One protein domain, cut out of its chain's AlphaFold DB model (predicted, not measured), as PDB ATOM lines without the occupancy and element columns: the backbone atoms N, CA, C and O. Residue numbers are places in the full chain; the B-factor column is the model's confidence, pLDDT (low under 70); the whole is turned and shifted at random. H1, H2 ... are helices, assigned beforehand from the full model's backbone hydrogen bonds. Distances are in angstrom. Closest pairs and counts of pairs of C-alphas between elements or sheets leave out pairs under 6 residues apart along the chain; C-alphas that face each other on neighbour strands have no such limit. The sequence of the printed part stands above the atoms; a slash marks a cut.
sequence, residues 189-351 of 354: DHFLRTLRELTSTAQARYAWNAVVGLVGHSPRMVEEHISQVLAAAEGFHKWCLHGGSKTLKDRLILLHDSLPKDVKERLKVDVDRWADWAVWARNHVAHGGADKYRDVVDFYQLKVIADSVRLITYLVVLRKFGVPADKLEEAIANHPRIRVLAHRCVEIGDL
ATOM      1  N   ASP A 189     -36.286 -38.002 -14.029       74.31
ATOM      2  CA  ASP A 189     -37.285 -36.936 -14.060       74.31
ATOM      3  C   ASP A 189     -37.052 -35.906 -12.943       74.31
ATOM      4  O   ASP A 189     -37.170 -34.702 -13.193       74.31
ATOM      5  N   HIS A 190     -36.662 -36.361 -11.747       80.06
ATOM      6  CA  HIS A 190     -36.250 -35.487 -10.651       80.06
ATOM      7  C   HIS A 190     -35.011 -34.685 -11.053       80.06
ATOM      8  O   HIS A 190     -35.041 -33.456 -10.991       80.06
ATOM      9  N   PHE A 191     -33.975 -35.350 -11.577       81.75
ATOM     10  CA  PHE A 191     -32.760 -34.691 -12.057       81.75
ATOM     11  C   PHE A 191     -33.064 -33.576 -13.070       81.75
ATOM     12  O   PHE A 191     -32.603 -32.445 -12.920       81.75
ATOM     13  N   LEU A 192     -33.882 -33.863 -14.090       79.81
ATOM     14  CA  LEU A 192     -34.210 -32.900 -15.145       79.81
ATOM     15  C   LEU A 192     -35.076 -31.729 -14.658       79.81
ATOM     16  O   LEU A 192     -35.014 -30.650 -15.254       79.81
ATOM     17  N   ARG A 193     -35.914 -31.919 -13.630       86.12
ATOM     18  CA  ARG A 193     -36.667 -30.820 -13.000       86.12
ATOM     19  C   ARG A 193     -35.731 -29.927 -12.188       86.12
ATOM     20  O   ARG A 193     -35.668 -28.732 -12.461       86.12
ATOM     21  N   THR A 194     -34.922 -30.517 -11.312       91.94
ATOM     22  CA  THR A 194     -33.937 -29.791 -10.500       91.94
ATOM     23  C   THR A 194     -32.942 -29.021 -11.371       91.94
ATOM     24  O   THR A 194     -32.652 -27.855 -11.114       91.94
ATOM     25  N   LEU A 195     -32.458 -29.621 -12.464       87.94
ATOM     26  CA  LEU A 195     -31.557 -28.947 -13.397       87.94
ATOM     27  C   LEU A 195     -32.201 -27.704 -14.022       87.94
ATOM     28  O   LEU A 195     -31.547 -26.667 -14.137       87.94
ATOM     29  N   ARG A 196     -33.476 -27.788 -14.421       88.44
ATOM     30  CA  ARG A 196     -34.217 -26.646 -14.978       88.44
ATOM     31  C   ARG A 196     -34.337 -25.507 -13.969       88.44
ATOM     32  O   ARG A 196     -34.173 -24.353 -14.351       88.44
ATOM     33  N   GLU A 197     -34.555 -25.817 -12.697       93.12
ATOM     34  CA  GLU A 197     -34.599 -24.818 -11.625       93.12
ATOM     35  C   GLU A 197     -33.229 -24.144 -11.428       93.12
ATOM     36  O   GLU A 197     -33.132 -22.913 -11.444       93.12
ATOM     37  N   LEU A 198     -32.157 -24.943 -11.348       94.75
ATOM     38  CA  LEU A 198     -30.773 -24.473 -11.183       94.75
ATOM     39  C   LEU A 198     -30.232 -23.695 -12.396       94.75
ATOM     40  O   LEU A 198     -29.220 -23.006 -12.272       94.75
ATOM     41  N   THR A 199     -30.876 -23.804 -13.561       92.94
ATOM     42  CA  THR A 199     -30.471 -23.159 -14.827       92.94
ATOM     43  C   THR A 199     -31.554 -22.251 -15.416       92.94
ATOM     44  O   THR A 199     -31.541 -21.932 -16.610       92.94
ATOM     45  N   SER A 200     -32.476 -21.800 -14.562       90.69
ATOM     46  CA  SER A 200     -33.669 -21.019 -14.920       90.69
ATOM     47  C   SER A 200     -33.373 -19.651 -15.546       90.69
ATOM     48  O   SER A 200     -34.195 -19.124 -16.293       90.69
ATOM     49  N   THR A 201     -32.190 -19.084 -15.296       93.50
ATOM     50  CA  THR A 201     -31.738 -17.809 -15.878       93.50
ATOM     51  C   THR A 201     -30.450 -17.983 -16.680       93.50
ATOM     52  O   THR A 201     -29.721 -18.962 -16.511       93.50
ATOM     53  N   ALA A 202     -30.127 -17.015 -17.544       90.75
ATOM     54  CA  ALA A 202     -28.886 -17.038 -18.324       90.75
ATOM     55  C   ALA A 202     -27.635 -17.049 -17.424       90.75
ATOM     56  O   ALA A 202     -26.702 -17.812 -17.666       90.75
ATOM     57  N   GLN A 203     -27.641 -16.260 -16.346       93.00
ATOM     58  CA  GLN A 203     -26.553 -16.213 -15.368       93.00
ATOM     59  C   GLN A 203     -26.429 -17.530 -14.595       93.00
ATOM     60  O   GLN A 203     -25.319 -18.013 -14.376       93.00
ATOM     61  N   ALA A 204     -27.557 -18.143 -14.222       92.75
ATOM     62  CA  ALA A 204     -27.556 -19.445 -13.563       92.75
ATOM     63  C   ALA A 204     -27.038 -20.546 -14.498       92.75
ATOM     64  O   ALA A 204     -26.225 -21.367 -14.091       92.75
ATOM     65  N   ARG A 205     -27.415 -20.519 -15.782       87.94
ATOM     66  CA  ARG A 205     -26.887 -21.439 -16.798       87.94
ATOM     67  C   ARG A 205     -25.381 -21.274 -17.004       87.94
ATOM     68  O   ARG A 205     -24.670 -22.268 -17.102       87.94
ATOM     69  N   TYR A 206     -24.887 -20.038 -17.027       87.75
ATOM     70  CA  TYR A 206     -23.453 -19.759 -17.087       87.75
ATOM     71  C   TYR A 206     -22.707 -20.342 -15.875       87.75
ATOM     72  O   TYR A 206     -21.744 -21.087 -16.053       87.75
ATOM     73  N   ALA A 207     -23.176 -20.068 -14.652       91.50
ATOM     74  CA  ALA A 207     -22.569 -20.625 -13.440       91.50
ATOM     75  C   ALA A 207     -22.625 -22.151 -13.400       91.50
ATOM     76  O   ALA A 207     -21.637 -22.798 -13.057       91.50
ATOM     77  N   TRP A 208     -23.757 -22.728 -13.790       92.69
ATOM     78  CA  TRP A 208     -23.919 -24.169 -13.903       92.69
ATOM     79  C   TRP A 208     -22.882 -24.787 -14.845       92.69
ATOM     80  O   TRP A 208     -22.217 -25.759 -14.486       92.69
ATOM     81  N   ASN A 209     -22.693 -24.193 -16.024       85.62
ATOM     82  CA  ASN A 209     -21.708 -24.665 -16.990       85.62
ATOM     83  C   ASN A 209     -20.281 -24.590 -16.431       85.62
ATOM     84  O   ASN A 209     -19.497 -25.510 -16.664       85.62
ATOM     85  N   ALA A 210     -19.952 -23.549 -15.657       87.44
ATOM     86  CA  ALA A 210     -18.660 -23.442 -14.980       87.44
ATOM     87  C   ALA A 210     -18.460 -24.571 -13.951       87.44
ATOM     88  O   ALA A 210     -17.424 -25.232 -13.953       87.44
ATOM     89  N   VAL A 211     -19.473 -24.853 -13.125       89.56
ATOM     90  CA  VAL A 211     -19.434 -25.944 -12.136       89.56
ATOM     91  C   VAL A 211     -19.268 -27.304 -12.808       89.56
ATOM     92  O   VAL A 211     -18.343 -28.044 -12.478       89.56
ATOM     93  N   VAL A 212     -20.134 -27.641 -13.767       83.75
ATOM     94  CA  VAL A 212     -20.101 -28.945 -14.452       83.75
ATOM     95  C   VAL A 212     -18.844 -29.105 -15.302       83.75
ATOM     96  O   VAL A 212     -18.311 -30.209 -15.404       83.75
ATOM     97  N   GLY A 213     -18.335 -28.019 -15.889       77.81
ATOM     98  CA  GLY A 213     -17.071 -28.014 -16.625       77.81
ATOM     99  C   GLY A 213     -15.875 -28.425 -15.764       77.81
ATOM    100  O   GLY A 213     -14.960 -29.079 -16.260       77.81
ATOM    101  N   LEU A 214     -15.919 -28.124 -14.464       79.94
ATOM    102  CA  LEU A 214     -14.895 -28.504 -13.492       79.94
ATOM    103  C   LEU A 214     -15.093 -29.918 -12.931       79.94
ATOM    104  O   LEU A 214     -14.231 -30.413 -12.206       79.94
ATOM    105  N   VAL A 215     -16.177 -30.630 -13.242       78.19
ATOM    106  CA  VAL A 215     -16.361 -32.016 -12.781       78.19
ATOM    107  C   VAL A 215     -15.472 -32.946 -13.602       78.19
ATOM    108  O   VAL A 215     -15.523 -32.979 -14.828       78.19
ATOM    109  N   GLY A 216     -14.588 -33.682 -12.928       62.38
ATOM    110  CA  GLY A 216     -13.633 -34.568 -13.590       62.38
ATOM    111  C   GLY A 216     -12.502 -33.892 -14.380       62.38
ATOM    112  O   GLY A 216     -11.629 -34.610 -14.869       62.38
ATOM    113  N   HIS A 217     -12.449 -32.558 -14.451       68.50
ATOM    114  CA  HIS A 217     -11.374 -31.777 -15.077       68.50
ATOM    115  C   HIS A 217     -10.569 -30.976 -14.044       68.50
ATOM    116  O   HIS A 217     -11.126 -30.516 -13.058       68.50
ATOM    117  N   SER A 218      -9.263 -30.821 -14.238       64.06
ATOM    118  CA  SER A 218      -8.437 -29.889 -13.464       64.06
ATOM    119  C   SER A 218      -7.607 -29.091 -14.464       64.06
ATOM    120  O   SER A 218      -6.869 -29.725 -15.229       64.06
ATOM    121  N   PRO A 219      -7.709 -27.752 -14.485       63.91
ATOM    122  CA  PRO A 219      -6.767 -26.902 -15.193       63.91
ATOM    123  C   PRO A 219      -5.332 -27.246 -14.798       63.91
ATOM    124  O   PRO A 219      -5.066 -27.703 -13.680       63.91
ATOM    125  N   ARG A 220      -4.411 -27.073 -15.749       65.38
ATOM    126  CA  ARG A 220      -2.994 -27.416 -15.560       65.38
ATOM    127  C   ARG A 220      -2.257 -26.370 -14.726       65.38
ATOM    128  O   ARG A 220      -1.300 -26.725 -14.050       65.38
ATOM    129  N   MET A 221      -2.705 -25.117 -14.781       73.81
ATOM    130  CA  MET A 221      -2.163 -24.013 -13.994       73.81
ATOM    131  C   MET A 221      -3.004 -23.814 -12.735       73.81
ATOM    132  O   MET A 221      -4.236 -23.802 -12.793       73.81
ATOM    133  N   VAL A 222      -2.345 -23.688 -11.582       76.38
ATOM    134  CA  VAL A 222      -3.029 -23.645 -10.281       76.38
ATOM    135  C   VAL A 222      -3.782 -22.329 -10.079       76.38
ATOM    136  O   VAL A 222      -4.858 -22.317  -9.487       76.38
ATOM    137  N   GLU A 223      -3.276 -21.237 -10.644       78.62
ATOM    138  CA  GLU A 223      -3.894 -19.914 -10.637       78.62
ATOM    139  C   GLU A 223      -5.204 -19.922 -11.432       78.62
ATOM    140  O   GLU A 223      -6.239 -19.448 -10.954       78.62
ATOM    141  N   GLU A 224      -5.189 -20.531 -12.622       80.44
ATOM    142  CA  GLU A 224      -6.397 -20.736 -13.426       80.44
ATOM    143  C   GLU A 224      -7.402 -21.616 -12.683       80.44
ATOM    144  O   GLU A 224      -8.590 -21.290 -12.642       80.44
ATOM    145  N   HIS A 225      -6.927 -22.699 -12.059       83.94
ATOM    146  CA  HIS A 225      -7.765 -23.605 -11.274       83.94
ATOM    147  C   HIS A 225      -8.467 -22.867 -10.137       83.94
ATOM    148  O   HIS A 225      -9.691 -22.919 -10.062       83.94
ATOM    149  N   ILE A 226      -7.734 -22.105  -9.318       86.69
ATOM    150  CA  ILE A 226      -8.301 -21.270  -8.247       86.69
ATOM    151  C   ILE A 226      -9.354 -20.314  -8.786       86.69
ATOM    152  O   ILE A 226     -10.463 -20.247  -8.251       86.69
ATOM    153  N   SER A 227      -9.000 -19.556  -9.825       84.94
ATOM    154  CA  SER A 227      -9.880 -18.534 -10.384       84.94
ATOM    155  C   SER A 227     -11.199 -19.155 -10.845       84.94
ATOM    156  O   SER A 227     -12.280 -18.685 -10.484       84.94
ATOM    157  N   GLN A 228     -11.118 -20.279 -11.559       88.31
ATOM    158  CA  GLN A 228     -12.283 -20.980 -12.084       88.31
ATOM    159  C   GLN A 228     -13.129 -21.629 -10.986       88.31
ATOM    160  O   GLN A 228     -14.348 -21.465 -11.005       88.31
ATOM    161  N   VAL A 229     -12.533 -22.337 -10.018       91.38
ATOM    162  CA  VAL A 229     -13.314 -23.025  -8.968       91.38
ATOM    163  C   VAL A 229     -14.003 -22.037  -8.031       91.38
ATOM    164  O   VAL A 229     -15.156 -22.260  -7.662       91.38
ATOM    165  N   LEU A 230     -13.354 -20.918  -7.690       93.62
ATOM    166  CA  LEU A 230     -13.955 -19.886  -6.843       93.62
ATOM    167  C   LEU A 230     -15.047 -19.119  -7.585       93.62
ATOM    168  O   LEU A 230     -16.106 -18.870  -7.008       93.62
ATOM    169  N   ALA A 231     -14.841 -18.804  -8.866       91.44
ATOM    170  CA  ALA A 231     -15.882 -18.211  -9.700       91.44
ATOM    171  C   ALA A 231     -17.084 -19.155  -9.869       91.44
ATOM    172  O   ALA A 231     -18.231 -18.709  -9.792       91.44
ATOM    173  N   ALA A 232     -16.839 -20.457 -10.047       94.12
ATOM    174  CA  ALA A 232     -17.888 -21.464 -10.147       94.12
ATOM    175  C   ALA A 232     -18.680 -21.591  -8.839       94.12
ATOM    176  O   ALA A 232     -19.908 -21.556  -8.875       94.12
ATOM    177  N   ALA A 233     -18.009 -21.662  -7.685       97.31
ATOM    178  CA  ALA A 233     -18.660 -21.710  -6.375       97.31
ATOM    179  C   ALA A 233     -19.473 -20.435  -6.084       97.31
ATOM    180  O   ALA A 233     -20.638 -20.509  -5.677       97.31
ATOM    181  N   GLU A 234     -18.891 -19.255  -6.345       97.00
ATOM    182  CA  GLU A 234     -19.564 -17.964  -6.173       97.00
ATOM    183  C   GLU A 234     -20.807 -17.873  -7.065       97.00
ATOM    184  O   GLU A 234     -21.900 -17.564  -6.580       97.00
ATOM    185  N   GLY A 235     -20.653 -18.173  -8.357       96.44
ATOM    186  CA  GLY A 235     -21.729 -18.147  -9.340       96.44
ATOM    187  C   GLY A 235     -22.831 -19.155  -9.024       96.44
ATOM    188  O   GLY A 235     -24.010 -18.814  -9.104       96.44
ATOM    189  N   PHE A 236     -22.469 -20.365  -8.595       98.06
ATOM    190  CA  PHE A 236     -23.426 -21.397  -8.206       98.06
ATOM    191  C   PHE A 236     -24.285 -20.948  -7.027       98.06
ATOM    192  O   PHE A 236     -25.512 -20.932  -7.122       98.06
ATOM    193  N   HIS A 237     -23.664 -20.492  -5.937       98.31
ATOM    194  CA  HIS A 237     -24.417 -19.979  -4.797       98.31
ATOM    195  C   HIS A 237     -25.265 -18.760  -5.190       98.31
ATOM    196  O   HIS A 237     -26.414 -18.622  -4.768       98.31
ATOM    197  N   LYS A 238     -24.699 -17.810  -5.940       97.69
ATOM    198  CA  LYS A 238     -25.367 -16.543  -6.257       97.69
ATOM    199  C   LYS A 238     -26.544 -16.727  -7.211       97.69
ATOM    200  O   LYS A 238     -27.611 -16.179  -6.947       97.69
ATOM    201  N   TRP A 239     -26.338 -17.452  -8.305       97.38
ATOM    202  CA  TRP A 239     -27.280 -17.512  -9.421       97.38
ATOM    203  C   TRP A 239     -28.047 -18.830  -9.489       97.38
ATOM    204  O   TRP A 239     -29.252 -18.780  -9.698       97.38
ATOM    205  N   CYS A 240     -27.413 -19.986  -9.264       97.25
ATOM    206  CA  CYS A 240     -28.136 -21.267  -9.277       97.25
ATOM    207  C   CYS A 240     -28.968 -21.463  -8.000       97.25
ATOM    208  O   CYS A 240     -30.105 -21.918  -8.063       97.25
ATOM    209  N   LEU A 241     -28.421 -21.093  -6.836       97.44
ATOM    210  CA  LEU A 241     -29.107 -21.221  -5.541       97.44
ATOM    211  C   LEU A 241     -29.863 -19.958  -5.107       97.44
ATOM    212  O   LEU A 241     -30.410 -19.934  -4.008       97.44
ATOM    213  N   HIS A 242     -29.887 -18.911  -5.938       95.69
ATOM    214  CA  HIS A 242     -30.541 -17.629  -5.633       95.69
ATOM    215  C   HIS A 242     -30.081 -16.993  -4.307       95.69
ATOM    216  O   HIS A 242     -30.829 -16.273  -3.649       95.69
ATOM    217  N   GLY A 243     -28.832 -17.226  -3.896       93.38
ATOM    218  CA  GLY A 243     -28.344 -16.873  -2.560       93.38
ATOM    219  C   GLY A 243     -28.049 -15.384  -2.318       93.38
ATOM    220  O   GLY A 243     -27.357 -15.048  -1.355       93.38
ATOM    221  N   GLY A 244     -28.525 -14.488  -3.188       92.12
ATOM    222  CA  GLY A 244     -28.480 -13.036  -3.001       92.12
ATOM    223  C   GLY A 244     -27.076 -12.421  -2.967       92.12
ATOM    224  O   GLY A 244     -26.091 -13.017  -3.422       92.12
ATOM    225  N   SER A 245     -26.986 -11.190  -2.451       92.81
ATOM    226  CA  SER A 245     -25.722 -10.468  -2.263       92.81
ATOM    227  C   SER A 245     -25.056 -10.885  -0.951       92.81
ATOM    228  O   SER A 245     -25.604 -10.665   0.126       92.81
ATOM    229  N   LYS A 246     -23.892 -11.525  -1.058       95.88
ATOM    230  CA  LYS A 246     -23.058 -12.025   0.040       95.88
ATOM    231  C   LYS A 246     -21.593 -11.961  -0.372       95.88
ATOM    232  O   LYS A 246     -21.304 -12.004  -1.577       95.88
ATOM    233  N   THR A 247     -20.694 -11.878   0.603       96.69
ATOM    234  CA  THR A 247     -19.250 -11.946   0.348       96.69
ATOM    235  C   THR A 247     -18.853 -13.347  -0.128       96.69
ATOM    236  O   THR A 247     -19.604 -14.304   0.058       96.69
ATOM    237  N   LEU A 248     -17.679 -13.492  -0.752       95.62
ATOM    238  CA  LEU A 248     -17.170 -14.815  -1.136       95.62
ATOM    239  C   LEU A 248     -17.026 -15.729   0.095       95.62
ATOM    240  O   LEU A 248     -17.461 -16.874   0.035       95.62
ATOM    241  N   LYS A 249     -16.514 -15.194   1.214       96.88
ATOM    242  CA  LYS A 249     -16.394 -15.914   2.491       96.88
ATOM    243  C   LYS A 249     -17.736 -16.503   2.926       96.88
ATOM    244  O   LYS A 249     -17.857 -17.717   3.061       96.88
ATOM    245  N   ASP A 250     -18.766 -15.663   3.041       98.19
ATOM    246  CA  ASP A 250     -20.093 -16.098   3.499       98.19
ATOM    247  C   ASP A 250     -20.708 -17.147   2.570       98.19
ATOM    248  O   ASP A 250     -21.366 -18.077   3.025       98.19
ATOM    249  N   ARG A 251     -20.509 -17.010   1.252       98.25
ATOM    250  CA  ARG A 251     -21.022 -17.980   0.274       98.25
ATOM    251  C   ARG A 251     -20.392 -19.350   0.465       98.25
ATOM    252  O   ARG A 251     -21.108 -20.341   0.406       98.25
ATOM    253  N   LEU A 252     -19.079 -19.404   0.673       98.38
ATOM    254  CA  LEU A 252     -18.355 -20.657   0.876       98.38
ATOM    255  C   LEU A 252     -18.800 -21.343   2.170       98.38
ATOM    256  O   LEU A 252     -19.126 -22.528   2.134       98.38
ATOM    257  N   ILE A 253     -18.918 -20.584   3.264       98.38
ATOM    258  CA  ILE A 253     -19.445 -21.085   4.541       98.38
ATOM    259  C   ILE A 253     -20.862 -21.640   4.351       98.38
ATOM    260  O   ILE A 253     -21.130 -22.779   4.716       98.38
ATOM    261  N   LEU A 254     -21.756 -20.900   3.685       98.44
ATOM    262  CA  LEU A 254     -23.128 -21.354   3.426       98.44
ATOM    263  C   LEU A 254     -23.195 -22.597   2.532       98.44
ATOM    264  O   LEU A 254     -24.051 -23.456   2.750       98.44
ATOM    265  N   LEU A 255     -22.316 -22.713   1.531       98.44
ATOM    266  CA  LEU A 255     -22.205 -23.927   0.724       98.44
ATOM    267  C   LEU A 255     -21.796 -25.110   1.606       98.44
ATOM    268  O   LEU A 255     -22.498 -26.119   1.611       98.44
ATOM    269  N   HIS A 256     -20.732 -24.973   2.397       98.19
ATOM    270  CA  HIS A 256     -20.294 -26.010   3.329       98.19
ATOM    271  C   HIS A 256     -21.399 -26.392   4.325       98.19
ATOM    272  O   HIS A 256     -21.721 -27.568   4.472       98.19
ATOM    273  N   ASP A 257     -22.039 -25.416   4.965       97.75
ATOM    274  CA  ASP A 257     -23.067 -25.653   5.982       97.75
ATOM    275  C   ASP A 257     -24.317 -26.313   5.418       97.75
ATOM    276  O   ASP A 257     -25.007 -27.051   6.128       97.75
ATOM    277  N   SER A 258     -24.557 -26.113   4.121       97.25
ATOM    278  CA  SER A 258     -25.573 -26.827   3.366       97.25
ATOM    279  C   SER A 258     -25.211 -28.281   3.063       97.25
ATOM    280  O   SER A 258     -25.948 -28.917   2.323       97.25
ATOM    281  N   LEU A 259     -24.150 -28.868   3.620       97.94
ATOM    282  CA  LEU A 259     -23.888 -30.312   3.561       97.94
ATOM    283  C   LEU A 259     -24.469 -31.054   4.784       97.94
ATOM    284  O   LEU A 259     -24.618 -30.457   5.857       97.94
ATOM    285  N   PRO A 260     -24.841 -32.346   4.647       97.06
ATOM    286  CA  PRO A 260     -25.237 -33.182   5.783       97.06
ATOM    287  C   PRO A 260     -24.141 -33.243   6.852       97.06
ATOM    288  O   PRO A 260     -22.958 -33.105   6.543       97.06
ATOM    289  N   LYS A 261     -24.531 -33.450   8.114       95.50
ATOM    290  CA  LYS A 261     -23.595 -33.469   9.248       95.50
ATOM    291  C   LYS A 261     -22.487 -34.511   9.051       95.50
ATOM    292  O   LYS A 261     -21.320 -34.148   9.135       95.50
ATOM    293  N   ASP A 262     -22.855 -35.735   8.691       94.00
ATOM    294  CA  ASP A 262     -21.917 -36.856   8.557       94.00
ATOM    295  C   ASP A 262     -20.907 -36.619   7.417       94.00
ATOM    296  O   ASP A 262     -19.703 -36.835   7.565       94.00
ATOM    297  N   VAL A 263     -21.363 -36.009   6.316       96.94
ATOM    298  CA  VAL A 263     -20.497 -35.551   5.215       96.94
ATOM    299  C   VAL A 263     -19.494 -34.494   5.695       96.94
ATOM    300  O   VAL A 263     -18.309 -34.585   5.379       96.94
ATOM    301  N   LYS A 264     -19.930 -33.505   6.487       96.62
ATOM    302  CA  LYS A 264     -19.033 -32.475   7.045       96.62
ATOM    303  C   LYS A 264     -18.000 -33.075   8.001       96.62
ATOM    304  O   LYS A 264     -16.818 -32.742   7.914       96.62
ATOM    305  N   GLU A 265     -18.419 -34.001   8.861       94.31
ATOM    306  CA  GLU A 265     -17.532 -34.715   9.790       94.31
ATOM    307  C   GLU A 265     -16.486 -35.574   9.067       94.31
ATOM    308  O   GLU A 265     -15.376 -35.749   9.572       94.31
ATOM    309  N   ARG A 266     -16.797 -36.068   7.862       93.44
ATOM    310  CA  ARG A 266     -15.831 -36.765   7.003       93.44
ATOM    311  C   ARG A 266     -14.818 -35.835   6.351       93.44
ATOM    312  O   ARG A 266     -13.651 -36.209   6.263       93.44
ATOM    313  N   LEU A 267     -15.240 -34.649   5.913       95.38
ATOM    314  CA  LEU A 267     -14.350 -33.672   5.282       95.38
ATOM    315  C   LEU A 267     -13.393 -33.008   6.284       95.38
ATOM    316  O   LEU A 267     -12.291 -32.637   5.890       95.38
ATOM    317  N   LYS A 268     -13.806 -32.865   7.556       93.88
ATOM    318  CA  LYS A 268     -13.014 -32.271   8.657       93.88
ATOM    319  C   LYS A 268     -12.381 -30.919   8.305       93.88
ATOM    320  O   LYS A 268     -11.247 -30.638   8.679       93.88
ATOM    321  N   VAL A 269     -13.113 -30.092   7.568       94.81
ATOM    322  CA  VAL A 269     -12.636 -28.773   7.144       94.81
ATOM    323  C   VAL A 269     -12.733 -27.803   8.316       94.81
ATOM    324  O   VAL A 269     -13.804 -27.645   8.901       94.81
ATOM    325  N   ASP A 270     -11.636 -27.112   8.618       94.25
ATOM    326  CA  ASP A 270     -11.673 -25.882   9.410       94.25
ATOM    327  C   ASP A 270     -12.313 -24.777   8.554       94.25
ATOM    328  O   ASP A 270     -11.665 -24.183   7.692       94.25
ATOM    329  N   VAL A 271     -13.624 -24.589   8.713       95.12
ATOM    330  CA  VAL A 271     -14.474 -23.834   7.775       95.12
ATOM    331  C   VAL A 271     -14.102 -22.357   7.713       95.12
ATOM    332  O   VAL A 271     -14.018 -21.793   6.620       95.12
ATOM    333  N   ASP A 272     -13.865 -21.734   8.867       92.00
ATOM    334  CA  ASP A 272     -13.525 -20.314   8.935       92.00
ATOM    335  C   ASP A 272     -12.178 -20.062   8.264       92.00
ATOM    336  O   ASP A 272     -12.052 -19.187   7.400       92.00
ATOM    337  N   ARG A 273     -11.193 -20.903   8.592       91.94
ATOM    338  CA  ARG A 273      -9.854 -20.833   8.018       91.94
ATOM    339  C   ARG A 273      -9.842 -21.131   6.523       91.94
ATOM    340  O   ARG A 273      -9.168 -20.438   5.762       91.94
ATOM    341  N   TRP A 274     -10.603 -22.134   6.094       95.69
ATOM    342  CA  TRP A 274     -10.797 -22.486   4.690       95.69
ATOM    343  C   TRP A 274     -11.361 -21.315   3.886       95.69
ATOM    344  O   TRP A 274     -10.835 -20.978   2.822       95.69
ATOM    345  N   ALA A 275     -12.404 -20.664   4.402       95.94
ATOM    346  CA  ALA A 275     -13.048 -19.557   3.715       95.94
ATOM    347  C   ALA A 275     -12.136 -18.315   3.645       95.94
ATOM    348  O   ALA A 275     -12.110 -17.639   2.612       95.94
ATOM    349  N   ASP A 276     -11.338 -18.046   4.683       92.56
ATOM    350  CA  ASP A 276     -10.326 -16.979   4.663       92.56
ATOM    351  C   ASP A 276      -9.216 -17.249   3.642       92.56
ATOM    352  O   ASP A 276      -8.886 -16.369   2.840       92.56
ATOM    353  N   TRP A 277      -8.695 -18.477   3.603       92.31
ATOM    354  CA  TRP A 277      -7.709 -18.886   2.603       92.31
ATOM    355  C   TRP A 277      -8.248 -18.789   1.176       92.31
ATOM    356  O   TRP A 277      -7.544 -18.318   0.287       92.31
ATOM    357  N   ALA A 278      -9.505 -19.167   0.948       93.69
ATOM    358  CA  ALA A 278     -10.152 -19.045  -0.353       93.69
ATOM    359  C   ALA A 278     -10.297 -17.585  -0.815       93.69
ATOM    360  O   ALA A 278     -10.017 -17.272  -1.975       93.69
ATOM    361  N   VAL A 279     -10.693 -16.672   0.079       92.00
ATOM    362  CA  VAL A 279     -10.756 -15.233  -0.235       92.00
ATOM    363  C   VAL A 279      -9.370 -14.680  -0.534       92.00
ATOM    364  O   VAL A 279      -9.194 -13.957  -1.517       92.00
ATOM    365  N   TRP A 280      -8.385 -15.036   0.286       89.50
ATOM    366  CA  TRP A 280      -7.010 -14.614   0.075       89.50
ATOM    367  C   TRP A 280      -6.476 -15.123  -1.274       89.50
ATOM    368  O   TRP A 280      -5.983 -14.325  -2.069       89.50
ATOM    369  N   ALA A 281      -6.669 -16.408  -1.586       88.56
ATOM    370  CA  ALA A 281      -6.216 -17.034  -2.828       88.56
ATOM    371  C   ALA A 281      -6.845 -16.381  -4.067       88.56
ATOM    372  O   ALA A 281      -6.149 -16.108  -5.047       88.56
ATOM    373  N   ARG A 282      -8.144 -16.049  -4.006       87.00
ATOM    374  CA  ARG A 282      -8.832 -15.283  -5.057       87.00
ATOM    375  C   ARG A 282      -8.136 -13.953  -5.322       87.00
ATOM    376  O   ARG A 282      -7.864 -13.614  -6.470       87.00
ATOM    377  N   ASN A 283      -7.890 -13.191  -4.259       85.19
ATOM    378  CA  ASN A 283      -7.314 -11.854  -4.355       85.19
ATOM    379  C   ASN A 283      -5.856 -11.920  -4.823       85.19
ATOM    380  O   ASN A 283      -5.445 -11.095  -5.633       85.19
ATOM    381  N   HIS A 284      -5.105 -12.923  -4.363       80.75
ATOM    382  CA  HIS A 284      -3.728 -13.166  -4.777       80.75
ATOM    383  C   HIS A 284      -3.624 -13.374  -6.292       80.75
ATOM    384  O   HIS A 284      -2.867 -12.668  -6.955       80.75
ATOM    385  N   VAL A 285      -4.440 -14.278  -6.848       81.12
ATOM    386  CA  VAL A 285      -4.452 -14.567  -8.290       81.12
ATOM    387  C   VAL A 285      -4.989 -13.384  -9.103       81.12
ATOM    388  O   VAL A 285      -4.430 -13.047 -10.144       81.12
ATOM    389  N   ALA A 286      -6.054 -12.722  -8.639       76.69
ATOM    390  CA  ALA A 286      -6.685 -11.621  -9.373       76.69
ATOM    391  C   ALA A 286      -5.817 -10.353  -9.460       76.69
ATOM    392  O   ALA A 286      -5.975  -9.567 -10.394       76.69
ATOM    393  N   HIS A 287      -4.917 -10.143  -8.498       74.00
ATOM    394  CA  HIS A 287      -4.064  -8.954  -8.421       74.00
ATOM    395  C   HIS A 287      -2.586  -9.234  -8.739       74.00
ATOM    396  O   HIS A 287      -1.739  -8.403  -8.432       74.00
ATOM    397  N   GLY A 288      -2.279 -10.365  -9.386       59.84
ATOM    398  CA  GLY A 288      -0.963 -10.631  -9.982       59.84
ATOM    399  C   GLY A 288       0.139 -11.096  -9.024       59.84
ATOM    400  O   GLY A 288       1.272 -11.240  -9.469       59.84
ATOM    401  N   GLY A 289      -0.182 -11.377  -7.757       58.56
ATOM    402  CA  GLY A 289       0.771 -11.866  -6.756       58.56
ATOM    403  C   GLY A 289       1.837 -10.847  -6.298       58.56
ATOM    404  O   GLY A 289       2.362 -10.052  -7.063       58.56
ATOM    405  N   ALA A 290       2.172 -10.918  -5.005       50.38
ATOM    406  CA  ALA A 290       3.373 -10.371  -4.350       50.38
ATOM    407  C   ALA A 290       3.550  -8.856  -4.086       50.38
ATOM    408  O   ALA A 290       4.610  -8.499  -3.585       50.38
ATOM    409  N   ASP A 291       2.559  -7.974  -4.255       48.12
ATOM    410  CA  ASP A 291       2.751  -6.576  -3.792       48.12
ATOM    411  C   ASP A 291       2.381  -6.350  -2.311       48.12
ATOM    412  O   ASP A 291       2.819  -5.381  -1.688       48.12
ATOM    413  N   LYS A 292       1.587  -7.243  -1.697       49.09
ATOM    414  CA  LYS A 292       1.211  -7.144  -0.275       49.09
ATOM    415  C   LYS A 292       1.090  -8.512   0.395       49.09
ATOM    416  O   LYS A 292       0.176  -9.263   0.085       49.09
ATOM    417  N   TYR A 293       1.977  -8.738   1.369       50.69
ATOM    418  CA  TYR A 293       1.810  -9.596   2.550       50.69
ATOM    419  C   TYR A 293       1.249 -11.003   2.301       50.69
ATOM    420  O   TYR A 293       0.034 -11.167   2.256       50.69
ATOM    421  N   ARG A 294       2.140 -12.003   2.240       55.22
ATOM    422  CA  ARG A 294       2.039 -13.375   2.799       55.22
ATOM    423  C   ARG A 294       2.895 -14.309   1.946       55.22
ATOM    424  O   ARG A 294       2.687 -14.399   0.738       55.22
ATOM    425  N   ASP A 295       3.850 -14.982   2.581       51.78
ATOM    426  CA  ASP A 295       4.680 -15.993   1.932       51.78
ATOM    427  C   ASP A 295       3.803 -17.201   1.584       51.78
ATOM    428  O   ASP A 295       3.576 -18.084   2.414       51.78
ATOM    429  N   VAL A 296       3.300 -17.268   0.348       53.84
ATOM    430  CA  VAL A 296       2.986 -18.578  -0.230       53.84
ATOM    431  C   VAL A 296       4.319 -19.256  -0.434       53.84
ATOM    432  O   VAL A 296       5.011 -19.022  -1.422       53.84
ATOM    433  N   VAL A 297       4.699 -20.070   0.540       54.34
ATOM    434  CA  VAL A 297       5.937 -20.842   0.466       54.34
ATOM    435  C   VAL A 297       5.843 -21.879  -0.667       54.34
ATOM    436  O   VAL A 297       6.868 -22.265  -1.220       54.34
ATOM    437  N   ASP A 298       4.623 -22.305  -1.044       63.25
ATOM    438  CA  ASP A 298       4.394 -23.371  -2.025       63.25
ATOM    439  C   ASP A 298       3.062 -23.230  -2.805       63.25
ATOM    440  O   ASP A 298       1.978 -23.151  -2.218       63.25
ATOM    441  N   PHE A 299       3.130 -23.291  -4.143       68.56
ATOM    442  CA  PHE A 299       1.985 -23.395  -5.069       68.56
ATOM    443  C   PHE A 299       1.049 -24.572  -4.754       68.56
ATOM    444  O   PHE A 299      -0.121 -24.584  -5.141       68.56
ATOM    445  N   TYR A 300       1.535 -25.568  -4.023       73.19
ATOM    446  CA  TYR A 300       0.722 -26.645  -3.493       73.19
ATOM    447  C   TYR A 300      -0.419 -26.147  -2.589       73.19
ATOM    448  O   TYR A 300      -1.530 -26.670  -2.675       73.19
ATOM    449  N   GLN A 301      -0.205 -25.100  -1.785       82.06
ATOM    450  CA  GLN A 301      -1.232 -24.548  -0.885       82.06
ATOM    451  C   GLN A 301      -2.437 -24.012  -1.669       82.06
ATOM    452  O   GLN A 301      -3.592 -24.290  -1.345       82.06
ATOM    453  N   LEU A 302      -2.160 -23.320  -2.777       83.81
ATOM    454  CA  LEU A 302      -3.161 -22.847  -3.732       83.81
ATOM    455  C   LEU A 302      -3.994 -24.007  -4.302       83.81
ATOM    456  O   LEU A 302      -5.221 -23.919  -4.416       83.81
ATOM    457  N   LYS A 303      -3.343 -25.136  -4.593       85.12
ATOM    458  CA  LYS A 303      -4.018 -26.340  -5.079       85.12
ATOM    459  C   LYS A 303      -4.939 -26.955  -4.023       85.12
ATOM    460  O   LYS A 303      -6.056 -27.333  -4.365       85.12
ATOM    461  N   VAL A 304      -4.502 -27.040  -2.765       89.25
ATOM    462  CA  VAL A 304      -5.309 -27.555  -1.638       89.25
ATOM    463  C   VAL A 304      -6.599 -26.737  -1.480       89.25
ATOM    464  O   VAL A 304      -7.697 -27.293  -1.371       89.25
ATOM    465  N   ILE A 305      -6.492 -25.407  -1.553       91.44
ATOM    466  CA  ILE A 305      -7.639 -24.489  -1.490       91.44
ATOM    467  C   ILE A 305      -8.584 -24.719  -2.677       91.44
ATOM    468  O   ILE A 305      -9.791 -24.868  -2.493       91.44
ATOM    469  N   ALA A 306      -8.055 -24.802  -3.896       90.62
ATOM    470  CA  ALA A 306      -8.883 -25.001  -5.081       90.62
ATOM    471  C   ALA A 306      -9.618 -26.353  -5.079       90.62
ATOM    472  O   ALA A 306     -10.811 -26.433  -5.384       90.62
ATOM    473  N   ASP A 307      -8.912 -27.419  -4.704       91.00
ATOM    474  CA  ASP A 307      -9.445 -28.778  -4.646       91.00
ATOM    475  C   ASP A 307     -10.546 -28.919  -3.589       91.00
ATOM    476  O   ASP A 307     -11.577 -29.540  -3.864       91.00
ATOM    477  N   SER A 308     -10.374 -28.295  -2.419       95.44
ATOM    478  CA  SER A 308     -11.393 -28.288  -1.362       95.44
ATOM    479  C   SER A 308     -12.653 -27.516  -1.771       95.44
ATOM    480  O   SER A 308     -13.763 -28.031  -1.618       95.44
ATOM    481  N   VAL A 309     -12.510 -26.331  -2.380       96.44
ATOM    482  CA  VAL A 309     -13.645 -25.547  -2.908       96.44
ATOM    483  C   VAL A 309     -14.414 -26.326  -3.965       96.44
ATOM    484  O   VAL A 309     -15.649 -26.382  -3.931       96.44
ATOM    485  N   ARG A 310     -13.693 -26.956  -4.892       94.62
ATOM    486  CA  ARG A 310     -14.285 -27.783  -5.937       94.62
ATOM    487  C   ARG A 310     -15.068 -28.952  -5.352       94.62
ATOM    488  O   ARG A 310     -16.200 -29.180  -5.779       94.62
ATOM    489  N   LEU A 311     -14.482 -29.685  -4.405       95.81
ATOM    490  CA  LEU A 311     -15.133 -30.838  -3.790       95.81
ATOM    491  C   LEU A 311     -16.403 -30.428  -3.042       95.81
ATOM    492  O   LEU A 311     -17.456 -31.009  -3.285       95.81
ATOM    493  N   ILE A 312     -16.329 -29.409  -2.183       97.94
ATOM    494  CA  ILE A 312     -17.495 -28.937  -1.426       97.94
ATOM    495  C   ILE A 312     -18.599 -28.489  -2.384       97.94
ATOM    496  O   ILE A 312     -19.742 -28.916  -2.242       97.94
ATOM    497  N   THR A 313     -18.263 -27.705  -3.413       98.00
ATOM    498  CA  THR A 313     -19.244 -27.259  -4.417       98.00
ATOM    499  C   THR A 313     -19.894 -28.447  -5.126       98.00
ATOM    500  O   THR A 313     -21.114 -28.484  -5.264       98.00
ATOM    501  N   TYR A 314     -19.105 -29.450  -5.519       97.19
ATOM    502  CA  TYR A 314     -19.611 -30.676  -6.132       97.19
ATOM    503  C   TYR A 314     -20.569 -31.442  -5.206       97.19
ATOM    504  O   TYR A 314     -21.661 -31.810  -5.632       97.19
ATOM    505  N   LEU A 315     -20.226 -31.624  -3.930       98.06
ATOM    506  CA  LEU A 315     -21.087 -32.319  -2.967       98.06
ATOM    507  C   LEU A 315     -22.400 -31.564  -2.712       98.06
ATOM    508  O   LEU A 315     -23.458 -32.183  -2.594       98.06
ATOM    509  N   VAL A 316     -22.369 -30.226  -2.686       98.31
ATOM    510  CA  VAL A 316     -23.589 -29.411  -2.567       98.31
ATOM    511  C   VAL A 316     -24.470 -29.570  -3.803       98.31
ATOM    512  O   VAL A 316     -25.691 -29.674  -3.676       98.31
ATOM    513  N   VAL A 317     -23.871 -29.625  -4.995       97.81
ATOM    514  CA  VAL A 317     -24.598 -29.905  -6.240       97.81
ATOM    515  C   VAL A 317     -25.304 -31.254  -6.143       97.81
ATOM    516  O   VAL A 317     -26.508 -31.316  -6.377       97.81
ATOM    517  N   LEU A 318     -24.600 -32.312  -5.732       97.19
ATOM    518  CA  LEU A 318     -25.199 -33.638  -5.567       97.19
ATOM    519  C   LEU A 318     -26.355 -33.635  -4.559       97.19
ATOM    520  O   LEU A 318     -27.429 -34.153  -4.859       97.19
ATOM    521  N   ARG A 319     -26.187 -32.968  -3.409       96.81
ATOM    522  CA  ARG A 319     -27.276 -32.793  -2.436       96.81
ATOM    523  C   ARG A 319     -28.486 -32.103  -3.066       96.81
ATOM    524  O   ARG A 319     -29.620 -32.464  -2.764       96.81
ATOM    525  N   LYS A 320     -28.277 -31.100  -3.925       96.62
ATOM    526  CA  LYS A 320     -29.381 -30.404  -4.604       96.62
ATOM    527  C   LYS A 320     -30.140 -31.306  -5.568       96.62
ATOM    528  O   LYS A 320     -31.349 -31.150  -5.663       96.62
ATOM    529  N   PHE A 321     -29.471 -32.270  -6.196       94.56
ATOM    530  CA  PHE A 321     -30.117 -33.323  -6.986       94.56
ATOM    531  C   PHE A 321     -30.759 -34.434  -6.152       94.56
ATOM    532  O   PHE A 321     -31.312 -35.362  -6.729       94.56
ATOM    533  N   GLY A 322     -30.701 -34.350  -4.822       96.06
ATOM    534  CA  GLY A 322     -31.299 -35.345  -3.942       96.06
ATOM    535  C   GLY A 322     -30.451 -36.600  -3.754       96.06
ATOM    536  O   GLY A 322     -30.985 -37.591  -3.270       96.06
ATOM    537  N   VAL A 323     -29.153 -36.571  -4.091       95.69
ATOM    538  CA  VAL A 323     -28.258 -37.705  -3.810       95.69
ATOM    539  C   VAL A 323     -28.240 -37.974  -2.293       95.69
ATOM    540  O   VAL A 323     -27.975 -37.038  -1.525       95.69
ATOM    541  N   PRO A 324     -28.513 -39.219  -1.854       95.44
ATOM    542  CA  PRO A 324     -28.520 -39.598  -0.442       95.44
ATOM    543  C   PRO A 324     -27.189 -39.334   0.276       95.44
ATOM    544  O   PRO A 324     -26.115 -39.399  -0.322       95.44
ATOM    545  N   ALA A 325     -27.245 -39.023   1.575       95.69
ATOM    546  CA  ALA A 325     -26.055 -38.659   2.351       95.69
ATOM    547  C   ALA A 325     -25.043 -39.812   2.469       95.69
ATOM    548  O   ALA A 325     -23.845 -39.579   2.329       95.69
ATOM    549  N   ASP A 326     -25.525 -41.043   2.629       95.44
ATOM    550  CA  ASP A 326     -24.717 -42.264   2.651       95.44
ATOM    551  C   ASP A 326     -23.958 -42.473   1.333       95.44
ATOM    552  O   ASP A 326     -22.789 -42.855   1.357       95.44
ATOM    553  N   LYS A 327     -24.555 -42.119   0.184       92.38
ATOM    554  CA  LYS A 327     -23.861 -42.126  -1.117       92.38
ATOM    555  C   LYS A 327     -22.758 -41.077  -1.207       92.38
ATOM    556  O   LYS A 327     -21.693 -41.343  -1.764       92.38
ATOM    557  N   LEU A 328     -22.968 -39.895  -0.625       96.25
ATOM    558  CA  LEU A 328     -21.921 -38.872  -0.539       96.25
ATOM    559  C   LEU A 328     -20.755 -39.342   0.343       96.25
ATOM    560  O   LEU A 328     -19.595 -39.148  -0.021       96.25
ATOM    561  N   GLU A 329     -21.049 -39.979   1.476       95.56
ATOM    562  CA  GLU A 329     -20.036 -40.554   2.363       95.56
ATOM    563  C   GLU A 329     -19.269 -41.704   1.701       95.56
ATOM    564  O   GLU A 329     -18.037 -41.732   1.759       95.56
ATOM    565  N   GLU A 330     -19.975 -42.614   1.026       91.19
ATOM    566  CA  GLU A 330     -19.390 -43.714   0.258       91.19
ATOM    567  C   GLU A 330     -18.435 -43.175  -0.816       91.19
ATOM    568  O   GLU A 330     -17.299 -43.638  -0.935       91.19
ATOM    569  N   ALA A 331     -18.849 -42.136  -1.543       90.62
ATOM    570  CA  ALA A 331     -18.015 -41.492  -2.547       90.62
ATOM    571  C   ALA A 331     -16.765 -40.839  -1.937       90.62
ATOM    572  O   ALA A 331     -15.669 -40.987  -2.477       90.62
ATOM    573  N   ILE A 332     -16.887 -40.165  -0.792       93.88
ATOM    574  CA  ILE A 332     -15.736 -39.597  -0.072       93.88
ATOM    575  C   ILE A 332     -14.760 -40.695   0.373       93.88
ATOM    576  O   ILE A 332     -13.544 -40.514   0.275       93.88
ATOM    577  N   ALA A 333     -15.273 -41.832   0.841       89.69
ATOM    578  CA  ALA A 333     -14.461 -42.927   1.363       89.69
ATOM    579  C   ALA A 333     -13.782 -43.760   0.266       89.69
ATOM    580  O   ALA A 333     -12.624 -44.157   0.424       89.69
ATOM    581  N   ASN A 334     -14.487 -44.019  -0.839       83.06
ATOM    582  CA  ASN A 334     -14.124 -45.084  -1.773       83.06
ATOM    583  C   ASN A 334     -13.806 -44.586  -3.182       83.06
ATOM    584  O   ASN A 334     -12.986 -45.205  -3.861       83.06
ATOM    585  N   HIS A 335     -14.391 -43.471  -3.634       82.88
ATOM    586  CA  HIS A 335     -14.168 -43.025  -5.005       82.88
ATOM    587  C   HIS A 335     -12.726 -42.505  -5.159       82.88
ATOM    588  O   HIS A 335     -12.343 -41.533  -4.496       82.88
ATOM    589  N   PRO A 336     -11.922 -43.062  -6.088       76.81
ATOM    590  CA  PRO A 336     -10.469 -42.870  -6.134       76.81
ATOM    591  C   PRO A 336     -10.057 -41.398  -6.229       76.81
ATOM    592  O   PRO A 336      -9.143 -40.949  -5.542       76.81
ATOM    593  N   ARG A 337     -10.788 -40.615  -7.030       80.38
ATOM    594  CA  ARG A 337     -10.528 -39.178  -7.212       80.38
ATOM    595  C   ARG A 337     -11.098 -38.292  -6.101       80.38
ATOM    596  O   ARG A 337     -10.452 -37.321  -5.726       80.38
ATOM    597  N   ILE A 338     -12.289 -38.601  -5.583       89.00
ATOM    598  CA  ILE A 338     -12.957 -37.791  -4.553       89.00
ATOM    599  C   ILE A 338     -12.218 -37.941  -3.229       89.00
ATOM    600  O   ILE A 338     -11.956 -36.937  -2.578       89.00
ATOM    601  N   ARG A 339     -11.789 -39.159  -2.880       88.06
ATOM    602  CA  ARG A 339     -10.998 -39.415  -1.672       88.06
ATOM    603  C   ARG A 339      -9.727 -38.569  -1.611       88.06
ATOM    604  O   ARG A 339      -9.388 -38.049  -0.552       88.06
ATOM    605  N   VAL A 340      -9.044 -38.387  -2.744       88.06
ATOM    606  CA  VAL A 340      -7.864 -37.508  -2.828       88.06
ATOM    607  C   VAL A 340      -8.241 -36.059  -2.515       88.06
ATOM    608  O   VAL A 340      -7.554 -35.412  -1.733       88.06
ATOM    609  N   LEU A 341      -9.346 -35.552  -3.071       90.44
ATOM    610  CA  LEU A 341      -9.821 -34.198  -2.768       90.44
ATOM    611  C   LEU A 341     -10.286 -34.060  -1.308       90.44
ATOM    612  O   LEU A 341     -10.067 -33.022  -0.693       90.44
ATOM    613  N   ALA A 342     -10.877 -35.105  -0.728       92.62
ATOM    614  CA  ALA A 342     -11.291 -35.111   0.670       92.62
ATOM    615  C   ALA A 342     -10.086 -35.081   1.620       92.62
ATOM    616  O   ALA A 342     -10.129 -34.408   2.641       92.62
ATOM    617  N   HIS A 343      -8.975 -35.732   1.263       88.62
ATOM    618  CA  HIS A 343      -7.724 -35.593   2.011       88.62
ATOM    619  C   HIS A 343      -7.205 -34.145   1.982       88.62
ATOM    620  O   HIS A 343      -6.791 -33.614   3.009       88.62
ATOM    621  N   ARG A 344      -7.317 -33.460   0.832       88.62
ATOM    622  CA  ARG A 344      -6.948 -32.036   0.704       88.62
ATOM    623  C   ARG A 344      -7.789 -31.127   1.600       88.62
ATOM    624  O   ARG A 344      -7.281 -30.129   2.092       88.62
ATOM    625  N   CYS A 345      -9.053 -31.462   1.847       92.31
ATOM    626  CA  CYS A 345      -9.887 -30.722   2.794       92.31
ATOM    627  C   CYS A 345      -9.305 -30.708   4.220       92.31
ATOM    628  O   CYS A 345      -9.385 -29.678   4.886       92.31
ATOM    629  N   VAL A 346      -8.680 -31.806   4.656       90.44
ATOM    630  CA  VAL A 346      -8.045 -31.911   5.982       90.44
ATOM    631  C   VAL A 346      -6.782 -31.048   6.062       90.44
ATOM    632  O   VAL A 346      -6.571 -30.358   7.056       90.44
ATOM    633  N   GLU A 347      -5.990 -31.013   4.986       90.12
ATOM    634  CA  GLU A 347      -4.729 -30.250   4.899       90.12
ATOM    635  C   GLU A 347      -4.915 -28.729   5.055       90.12
ATOM    636  O   GLU A 347      -3.950 -28.018   5.322       90.12
ATOM    637  N   ILE A 348      -6.143 -28.207   4.934       89.69
ATOM    638  CA  ILE A 348      -6.433 -26.791   5.205       89.69
ATOM    639  C   ILE A 348      -6.049 -26.398   6.641       89.69
ATOM    640  O   ILE A 348      -5.575 -25.282   6.864       89.69
ATOM    641  N   GLY A 349      -6.222 -27.307   7.607       84.81
ATOM    642  CA  GLY A 349      -5.831 -27.083   9.001       84.81
ATOM    643  C   GLY A 349      -4.315 -26.967   9.206       84.81
ATOM    644  O   GLY A 349      -3.877 -26.357  10.181       84.81
ATOM    645  N   ASP A 350      -3.520 -27.478   8.267       85.56
ATOM    646  CA  ASP A 350      -2.057 -27.499   8.343       85.56
ATOM    647  C   ASP A 350      -1.401 -26.352   7.566       85.56
ATOM    648  O   ASP A 350      -0.192 -26.131   7.674       85.56
ATOM    649  N   LEU A 351      -2.182 -25.592   6.785       83.38
ATOM    650  CA  LEU A 351      -1.691 -24.377   6.137       83.38
ATOM    651  C   LEU A 351      -1.148 -23.399   7.195       83.38
ATOM    652  O   LEU A 351      -1.505 -23.506   8.365       83.38
TER     653      LEU A 351
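Overview. This is residues 189 to 351 of the 354 residues of a protein of Modestobacter versicolor (UniProt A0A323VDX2). One long helix, H7, runs through the middle of a compact body of helices. H3 packs beside it, with H4 and H6 crossing on that half, while H9, H8 and H5 cover the opposite side. H2 folds against H3 as a hairpin; H1 lies at one far end of the body and the loop 287 to 298 at the other. The printed part has 163 residues with nine named helices, H1 to H9 in chain order, and no named strand: the class is all helix. The whole is compact, with a radius of gyration of the C-alphas of 15.3 A and spans of 50 by 35 by 27 A.

Arrangement. H1, residues 189 to 198, and H2, residues 202 to 213, touch only at the corner, and only just, with 3 pairs of C-alphas within 8 A, the closest being Leu 198 and Ala 204 at 6.4 A. H2 and H3, residues 222 to 240, form a helical hairpin at a steep tilt of 43 degrees, with C-alphas 204 and 239 closest at 4.6 A. H4, residues 248 to 257, touches H3 through residues 233 to 238 of H3 alone; their closest C-alphas, Glu 234 and Leu 248, are 6.4 A apart. H5, residues 261 to 267, and H6, residues 271 to 286, are apart. H6 touches H4, closest at C-alphas 249 and 275, 5.1 A. H7, residues 299 to 320, and H3 are the hubs, touching five helices each. They touch each other at a shallow tilt of 25 degrees, the same way, closest at C-alphas 226 and 306, 4.9 A. H8, residues 325 to 334, touches H5 at a shallow tilt of 17 degrees, closest at C-alphas 263 and 329, 5.8 A. H9, residues 336 to 350, touches H7 at a steep tilt of 59 degrees, closest at C-alphas 308 and 345, 5.0 A. H3 and H9 are apart. The helix packing is mostly crossed: of the 11 pairs of helices that touch, those that touch only at the corner or only at their ends left out, 3 are at a shallow tilt. Every O i to N i+4 pair is within hydrogen-bond range in H1 to H8, and 6 of 11 in H9.

Along the chain. H1 begins at C-alpha 189, (-37.285, -36.936, -14.060). H3 is 25.2 A long, H6 22.4 A and H9 22.7 A. H7 is 32.1 A long, from (1.985, -23.395, -5.069) to (-29.381, -30.404, -4.604). H9 ends at C-alpha 350, (-2.057, -27.499, 8.343).

Size, cuts and confidence. The two C-alphas farthest apart, Asp 189 and Asp 291, are 51.3 A apart. The printed part has no cut. The link from H6 to H7 is long. The model's pLDDT is under 70 at residues 216 to 220 and 288 to 299.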